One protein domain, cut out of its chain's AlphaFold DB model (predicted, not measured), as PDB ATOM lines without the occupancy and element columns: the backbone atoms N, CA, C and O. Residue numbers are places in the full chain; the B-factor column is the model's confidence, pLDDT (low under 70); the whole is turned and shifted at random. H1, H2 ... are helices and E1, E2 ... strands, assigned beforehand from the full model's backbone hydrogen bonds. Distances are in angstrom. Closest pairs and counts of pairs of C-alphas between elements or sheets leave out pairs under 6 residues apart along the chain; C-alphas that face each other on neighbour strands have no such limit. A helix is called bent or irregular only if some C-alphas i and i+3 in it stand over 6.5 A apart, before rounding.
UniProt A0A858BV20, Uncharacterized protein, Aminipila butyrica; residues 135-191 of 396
ATOM      1  N   ILE A 135     157.672 233.845 145.750       94.62
ATOM      2  CA  ILE A 135     157.131 233.400 144.465       94.62
ATOM      3  C   ILE A 135     155.746 232.784 144.655       94.62
ATOM      4  O   ILE A 135     155.430 232.268 145.726       94.62
ATOM      5  N   LEU A 136     154.918 232.814 143.611       94.81
ATOM      6  CA  LEU A 136     153.615 232.151 143.621       94.81
ATOM      7  C   LEU A 136     153.760 230.690 143.200       94.81
ATOM      8  O   LEU A 136     154.182 230.389 142.083       94.81
ATOM      9  N   GLN A 137     153.353 229.785 144.081       94.06
ATOM     10  CA  GLN A 137     153.177 228.376 143.769       94.06
ATOM     11  C   GLN A 137     151.714 228.124 143.414       94.06
ATOM     12  O   GLN A 137     150.829 228.292 144.249       94.06
ATOM     13  N   ASN A 138     151.459 227.690 142.183       93.75
ATOM     14  CA  ASN A 138     150.141 227.204 141.785       93.75
ATOM     15  C   ASN A 138     149.820 225.901 142.541       93.75
ATOM     16  O   ASN A 138     150.594 224.945 142.473       93.75
ATOM     17  N   THR A 139     148.694 225.871 143.253       92.19
ATOM     18  CA  THR A 139     148.243 224.710 144.039       92.19
ATOM     19  C   THR A 139     146.986 224.056 143.468       92.19
ATOM     20  O   THR A 139     146.757 222.874 143.714       92.19
ATOM     21  N   ALA A 140     146.184 224.793 142.692       92.88
ATOM     22  CA  ALA A 140     145.002 224.302 141.985       92.88
ATOM     23  C   ALA A 140     144.570 225.310 140.903       92.88
ATOM     24  O   ALA A 140     145.038 226.445 140.872       92.88
ATOM     25  N   GLY A 141     143.617 224.943 140.040       90.50
ATOM     26  CA  GLY A 141     143.080 225.854 139.019       90.50
ATOM     27  C   GLY A 141     142.661 227.216 139.599       90.50
ATOM     28  O   GLY A 141     141.705 227.304 140.369       90.50
ATOM     29  N   GLY A 142     143.388 228.277 139.228       89.12
ATOM     30  CA  GLY A 142     143.143 229.650 139.686       89.12
ATOM     31  C   GLY A 142     143.447 229.902 141.167       89.12
ATOM     32  O   GLY A 142     142.949 230.871 141.727       89.12
ATOM     33  N   THR A 143     144.205 229.022 141.825       92.12
ATOM     34  CA  THR A 143     144.587 229.156 143.237       92.12
ATOM     35  C   THR A 143     146.097 229.001 143.375       92.12
ATOM     36  O   THR A 143     146.695 228.072 142.832       92.12
ATOM     37  N   ALA A 144     146.723 229.915 144.108       94.44
ATOM     38  CA  ALA A 144     148.154 229.893 144.364       94.44
ATOM     39  C   ALA A 144     148.440 230.240 145.827       94.44
ATOM     40  O   ALA A 144     147.596 230.813 146.512       94.44
ATOM     41  N   THR A 145     149.631 229.900 146.303       94.75
ATOM     42  CA  THR A 145     150.139 230.291 147.619       94.75
ATOM     43  C   THR A 145     151.508 230.937 147.473       94.75
ATOM     44  O   THR A 145     152.299 230.563 146.605       94.75
ATOM     45  N   TRP A 146     151.799 231.926 148.316       96.25
ATOM     46  CA  TRP A 146     153.133 232.515 148.378       96.25
ATOM     47  C   TRP A 146     154.110 231.514 148.998       96.25
ATOM     48  O   TRP A 146     153.800 230.860 149.995       96.25
ATOM     49  N   GLN A 147     155.278 231.374 148.386       95.88
ATOM     50  CA  GLN A 147     156.392 230.565 148.867       95.88
ATOM     51  C   GLN A 147     157.637 231.434 148.975       95.88
ATOM     52  O   GLN A 147     157.861 232.314 148.146       95.88
ATOM     53  N   ASP A 148     158.458 231.161 149.984       95.62
ATOM     54  CA  ASP A 148     159.753 231.812 150.142       95.62
ATOM     55  C   ASP A 148     160.715 231.391 149.018       95.62
ATOM     56  O   ASP A 148     160.894 230.199 148.745       95.62
ATOM     57  N   LEU A 149     161.319 232.372 148.340       94.81
ATOM     58  CA  LEU A 149     162.211 232.118 147.210       94.81
ATOM     59  C   LEU A 149     163.459 231.335 147.630       94.81
ATOM     60  O   LEU A 149     163.903 230.457 146.888       94.81
ATOM     61  N   GLU A 150     164.024 231.623 148.802       94.38
ATOM     62  CA  GLU A 150     165.253 230.977 149.271       94.38
ATOM     63  C   GLU A 150     165.002 229.515 149.662       94.38
ATOM     64  O   GLU A 150     165.797 228.629 149.326       94.38
ATOM     65  N   ALA A 151     163.844 229.216 150.252       91.69
ATOM     66  CA  ALA A 151     163.407 227.846 150.497       91.69
ATOM     67  C   ALA A 151     163.253 227.047 149.187       91.69
ATOM     68  O   ALA A 151     163.660 225.885 149.108       91.69
ATOM     69  N   VAL A 152     162.702 227.661 148.133       92.25
ATOM     70  CA  VAL A 152     162.558 227.015 146.817       92.25
ATOM     71  C   VAL A 152     163.918 226.787 146.158       92.25
ATOM     72  O   VAL A 152     164.179 225.683 145.676       92.25
ATOM     73  N   LYS A 153     164.817 227.779 146.189       88.50
ATOM     74  CA  LYS A 153     166.200 227.633 145.698       88.50
ATOM     75  C   LYS A 153     166.938 226.495 146.398       88.50
ATOM     76  O   LYS A 153     167.648 225.731 145.742       88.50
ATOM     77  N   THR A 154     166.736 226.351 147.707       89.56
ATOM     78  CA  THR A 154     167.337 225.274 148.504       89.56
ATOM     79  C   THR A 154     166.865 223.905 148.015       89.56
ATOM     80  O   THR A 154     167.695 223.070 147.664       89.56
ATOM     81  N   LYS A 155     165.548 223.705 147.857       88.75
ATOM     82  CA  LYS A 155     164.979 222.448 147.336       88.75
ATOM     83  C   LYS A 155     165.479 222.108 145.930       88.75
ATOM     84  O   LYS A 155     165.791 220.953 145.651       88.75
ATOM     85  N   VAL A 156     165.573 223.101 145.040       85.06
ATOM     86  CA  VAL A 156     166.125 222.897 143.687       85.06
ATOM     87  C   VAL A 156     167.587 222.461 143.770       85.06
ATOM     88  O   VAL A 156     167.986 221.511 143.101       85.06
ATOM     89  N   SER A 157     168.375 223.103 144.632       80.81
ATOM     90  CA  SER A 157     169.787 222.765 144.832       80.81
ATOM     91  C   SER A 157     169.971 221.349 145.392       80.81
ATOM     92  O   SER A 157     170.843 220.614 144.935       80.81
ATOM     93  N   GLU A 158     169.130 220.926 146.337       83.19
ATOM     94  CA  GLU A 158     169.114 219.560 146.881       83.19
ATOM     95  C   GLU A 158     168.704 218.512 145.837       83.19
ATOM     96  O   GLU A 158     169.323 217.447 145.745       83.19
ATOM     97  N   ALA A 159     167.704 218.818 145.006       76.38
ATOM     98  CA  ALA A 159     167.279 217.942 143.918       76.38
ATOM     99  C   ALA A 159     168.393 217.756 142.877       76.38
ATOM    100  O   ALA A 159     168.683 216.628 142.477       76.38
ATOM    101  N   VAL A 160     169.071 218.846 142.491       75.25
ATOM    102  CA  VAL A 160     170.240 218.806 141.596       75.25
ATOM    103  C   VAL A 160     171.356 217.972 142.218       75.25
ATOM    104  O   VAL A 160     171.899 217.084 141.566       75.25
ATOM    105  N   ARG A 161     171.666 218.190 143.499       70.31
ATOM    106  CA  ARG A 161     172.665 217.388 144.214       70.31
ATOM    107  C   ARG A 161     172.346 215.900 144.193       70.31
ATOM    108  O   ARG A 161     173.228 215.103 143.903       70.31
ATOM    109  N   THR A 162     171.092 215.540 144.444       75.25
ATOM    110  CA  THR A 162     170.640 214.144 144.438       75.25
ATOM    111  C   THR A 162     170.770 213.523 143.047       75.25
ATOM    112  O   THR A 162     171.308 212.426 142.921       75.25
ATOM    113  N   LEU A 163     170.343 214.239 142.000       70.94
ATOM    114  CA  LEU A 163     170.411 213.767 140.614       70.94
ATOM    115  C   LEU A 163     171.849 213.461 140.164       70.94
ATOM    116  O   LEU A 163     172.065 212.518 139.408       70.94
ATOM    117  N   TYR A 164     172.821 214.240 140.643       65.56
ATOM    118  CA  TYR A 164     174.232 214.115 140.267       65.56
ATOM    119  C   TYR A 164     175.118 213.453 141.338       65.56
ATOM    120  O   TYR A 164     176.335 213.407 141.167       65.56
ATOM    121  N   GLY A 165     174.545 212.940 142.434       68.31
ATOM    122  CA  GLY A 165     175.298 212.275 143.507       68.31
ATOM    123  C   GLY A 165     176.286 213.185 144.252       68.31
ATOM    124  O   GLY A 165     177.365 212.742 144.636       68.31
ATOM    125  N   LEU A 166     175.946 214.464 144.427       67.06
ATOM    126  CA  LEU A 166     176.814 215.492 145.009       67.06
ATOM    127  C   LEU A 166     176.524 215.698 146.505       67.06
ATOM    128  O   LEU A 166     175.375 215.895 146.899       67.06
ATOM    129  N   THR A 167     177.562 215.750 147.340       64.31
ATOM    130  CA  THR A 167     177.438 215.965 148.795       64.31
ATOM    131  C   THR A 167     177.525 217.449 149.186       64.31
ATOM    132  O   THR A 167     178.098 218.277 148.471       64.31
ATOM    133  N   VAL A 168     176.927 217.823 150.327       61.66
ATOM    134  CA  VAL A 168     176.979 219.195 150.867       61.66
ATOM    135  C   VAL A 168     178.301 219.447 151.596       61.66
ATOM    136  O   VAL A 168     178.655 218.669 152.473       61.66
ATOM    137  N   GLY A 169     179.006 220.537 151.265       61.78
ATOM    138  CA  GLY A 169     180.208 220.989 151.989       61.78
ATOM    139  C   GLY A 169     181.491 221.076 151.157       61.78
ATOM    140  O   GLY A 169     182.444 221.725 151.579       61.78
ATOM    141  N   ASP A 170     181.514 220.510 149.951       55.22
ATOM    142  CA  ASP A 170     182.667 220.637 149.065       55.22
ATOM    143  C   ASP A 170     182.611 221.950 148.276       55.22
ATOM    144  O   ASP A 170     181.887 222.068 147.285       55.22
ATOM    145  N   ALA A 171     183.466 222.914 148.635       56.66
ATOM    146  CA  ALA A 171     183.769 224.092 147.803       56.66
ATOM    147  C   ALA A 171     184.227 223.711 146.373       56.66
ATOM    148  O   ALA A 171     184.265 224.541 145.464       56.66
ATOM    149  N   ASN A 172     184.568 222.435 146.179       54.62
ATOM    150  CA  ASN A 172     184.929 221.823 144.914       54.62
ATOM    151  C   ASN A 172     183.726 221.534 144.010       54.62
ATOM    152  O   ASN A 172     183.916 221.515 142.806       54.62
ATOM    153  N   VAL A 173     182.506 221.354 144.528       56.41
ATOM    154  CA  VAL A 173     181.326 220.992 143.713       56.41
ATOM    155  C   VAL A 173     180.774 222.194 142.946       56.41
ATOM    156  O   VAL A 173     180.506 222.102 141.752       56.41
ATOM    157  N   GLU A 174     180.669 223.349 143.601       59.31
ATOM    158  CA  GLU A 174     180.207 224.597 142.974       59.31
ATOM    159  C   GLU A 174     181.235 225.106 141.948       59.31
ATOM    160  O   GLU A 174     180.891 225.502 140.832       59.31
ATOM    161  N   LYS A 175     182.530 224.953 142.270       56.59
ATOM    162  CA  LYS A 175     183.632 225.153 141.321       56.59
ATOM    163  C   LYS A 175     183.636 224.106 140.208       56.59
ATOM    164  O   LYS A 175     183.875 224.483 139.071       56.59
ATOM    165  N   ALA A 176     183.352 222.832 140.478       53.56
ATOM    166  CA  ALA A 176     183.321 221.774 139.465       53.56
ATOM    167  C   ALA A 176     182.168 221.959 138.479       53.56
ATOM    168  O   ALA A 176     182.363 221.710 137.294       53.56
ATOM    169  N   LEU A 177     181.005 222.447 138.917       59.66
ATOM    170  CA  LEU A 177     179.883 222.759 138.032       59.66
ATOM    171  C   LEU A 177     180.210 223.952 137.122       59.66
ATOM    172  O   LEU A 177     180.020 223.874 135.909       59.66
ATOM    173  N   GLN A 178     180.799 225.016 137.678       62.59
ATOM    174  CA  GLN A 178     181.278 226.156 136.892       62.59
ATOM    175  C   GLN A 178     182.423 225.764 135.944       62.59
ATOM    176  O   GLN A 178     182.431 226.177 134.787       62.59
ATOM    177  N   VAL A 179     183.368 224.935 136.397       53.97
ATOM    178  CA  VAL A 179     184.456 224.380 135.578       53.97
ATOM    179  C   VAL A 179     183.900 223.466 134.492       53.97
ATOM    180  O   VAL A 179     184.394 223.531 133.379       53.97
ATOM    181  N   SER A 180     182.850 222.687 134.750       57.94
ATOM    182  CA  SER A 180     182.216 221.819 133.747       57.94
ATOM    183  C   SER A 180     181.479 222.628 132.680       57.94
ATOM    184  O   SER A 180     181.638 222.350 131.497       57.94
ATOM    185  N   MET A 181     180.744 223.679 133.060       56.53
ATOM    186  CA  MET A 181     180.121 224.595 132.092       56.53
ATOM    187  C   MET A 181     181.169 225.372 131.287       56.53
ATOM    188  O   MET A 181     181.045 225.509 130.071       56.53
ATOM    189  N   ASN A 182     182.244 225.825 131.937       56.28
ATOM    190  CA  ASN A 182     183.362 226.476 131.260       56.28
ATOM    191  C   ASN A 182     184.100 225.499 130.341       56.28
ATOM    192  O   ASN A 182     184.461 225.883 129.240       56.28
ATOM    193  N   LEU A 183     184.279 224.241 130.744       53.31
ATOM    194  CA  LEU A 183     184.927 223.204 129.946       53.31
ATOM    195  C   LEU A 183     184.074 222.820 128.738       53.31
ATOM    196  O   LEU A 183     184.629 222.646 127.666       53.31
ATOM    197  N   ILE A 184     182.746 222.751 128.866       60.16
ATOM    198  CA  ILE A 184     181.830 222.540 127.733       60.16
ATOM    199  C   ILE A 184     181.900 223.719 126.759       60.16
ATOM    200  O   ILE A 184     182.004 223.510 125.555       60.16
ATOM    201  N   ASN A 185     181.914 224.956 127.255       56.09
ATOM    202  CA  ASN A 185     182.055 226.142 126.409       56.09
ATOM    203  C   ASN A 185     183.436 226.220 125.748       56.09
ATOM    204  O   ASN A 185     183.539 226.579 124.578       56.09
ATOM    205  N   VAL A 186     184.485 225.819 126.466       52.56
ATOM    206  CA  VAL A 186     185.852 225.714 125.955       52.56
ATOM    207  C   VAL A 186     185.943 224.601 124.909       52.56
ATOM    208  O   VAL A 186     186.429 224.861 123.821       52.56
ATOM    209  N   LEU A 187     185.396 223.409 125.144       51.59
ATOM    210  CA  LEU A 187     185.348 222.312 124.169       51.59
ATOM    211  C   LEU A 187     184.533 222.682 122.925       51.59
ATOM    212  O   LEU A 187     184.974 222.413 121.812       51.59
ATOM    213  N   ASN A 188     183.406 223.376 123.091       54.59
ATOM    214  CA  ASN A 188     182.635 223.921 121.973       54.59
ATOM    215  C   ASN A 188     183.429 224.998 121.211       54.59
ATOM    216  O   ASN A 188     183.359 225.044 119.984       54.59
ATOM    217  N   SER A 189     184.234 225.813 121.907       52.12
ATOM    218  CA  SER A 189     185.142 226.796 121.292       52.12
ATOM    219  C   SER A 189     186.404 226.182 120.666       52.12
ATOM    220  O   SER A 189     187.000 226.797 119.789       52.12
ATOM    221  N   ILE A 190     186.786 224.965 121.072       53.03
ATOM    222  CA  ILE A 190     187.899 224.171 120.525       53.03
ATOM    223  C   ILE A 190     187.369 223.113 119.536       53.03
ATOM    224  O   ILE A 190     187.972 222.061 119.334       53.03
ATOM    225  N   SER A 191     186.237 223.371 118.876       57.09
ATOM    226  CA  SER A 191     185.848 222.587 117.700       57.09
ATOM    227  C   SER A 191     186.852 222.868 116.578       57.09
ATOM    228  O   SER A 191     186.610 223.735 115.740       57.09
TER     229      SER A 191
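What this domain is: This is residues 135 to 191 of the 396 residues of an uncharacterized protein of Aminipila butyrica (UniProt A0A858BV20). A small two-stranded hairpin, E1 and E2, leads straight into helix H1, and a looping link then leads to a separate helix H2, whose residues 175 to 189 stick out free with 190 and 191. The printed part has 57 residues, with two named strands and two named helices in the order E1, E2, H1, H2 along the chain; the class is mixed, helices and strands, and the one sheet, of order E1 - E2, is antiparallel. The whole is extended, with a radius of gyration of the C-alphas of 16.7 A and spans of 49 by 30 by 17 A.

Where its parts are: E1, residues 135 to 140, begins with C-alpha 135 at (157.131, 233.400, 144.465) and is 15.4 A long. E2, residues 143 to 148, is 16.9 A long. H1, residues 149 to 163, is 21.2 A long. H2, residues 171 to 189, is 26.7 A long and ends with C-alpha 189 at (185.142, 226.796, 121.292); it is neither bent nor irregular, but only just: C-alphas 171 and 174 are 6.0 A apart.

How they stand to each other: E1 and E2 form a hairpin, antiparallel at 146 degrees, with N 137 and O 145 within hydrogen-bond range at 2.8 A. The closest C-alphas of E1 and H1, Ile 135 and Leu 149, are 5.9 A apart. H2 is apart from E1, E2 and H1. Every O i to N i+4 pair is within hydrogen-bond range in H1, and 14 of 15 in H2.

The domain as a whole: The C-alphas farthest apart, Thr 143 and Ile 190, are 49.2 A apart. The printed part has no cut and no long link. Residues 164 to 191 have pLDDT under 70.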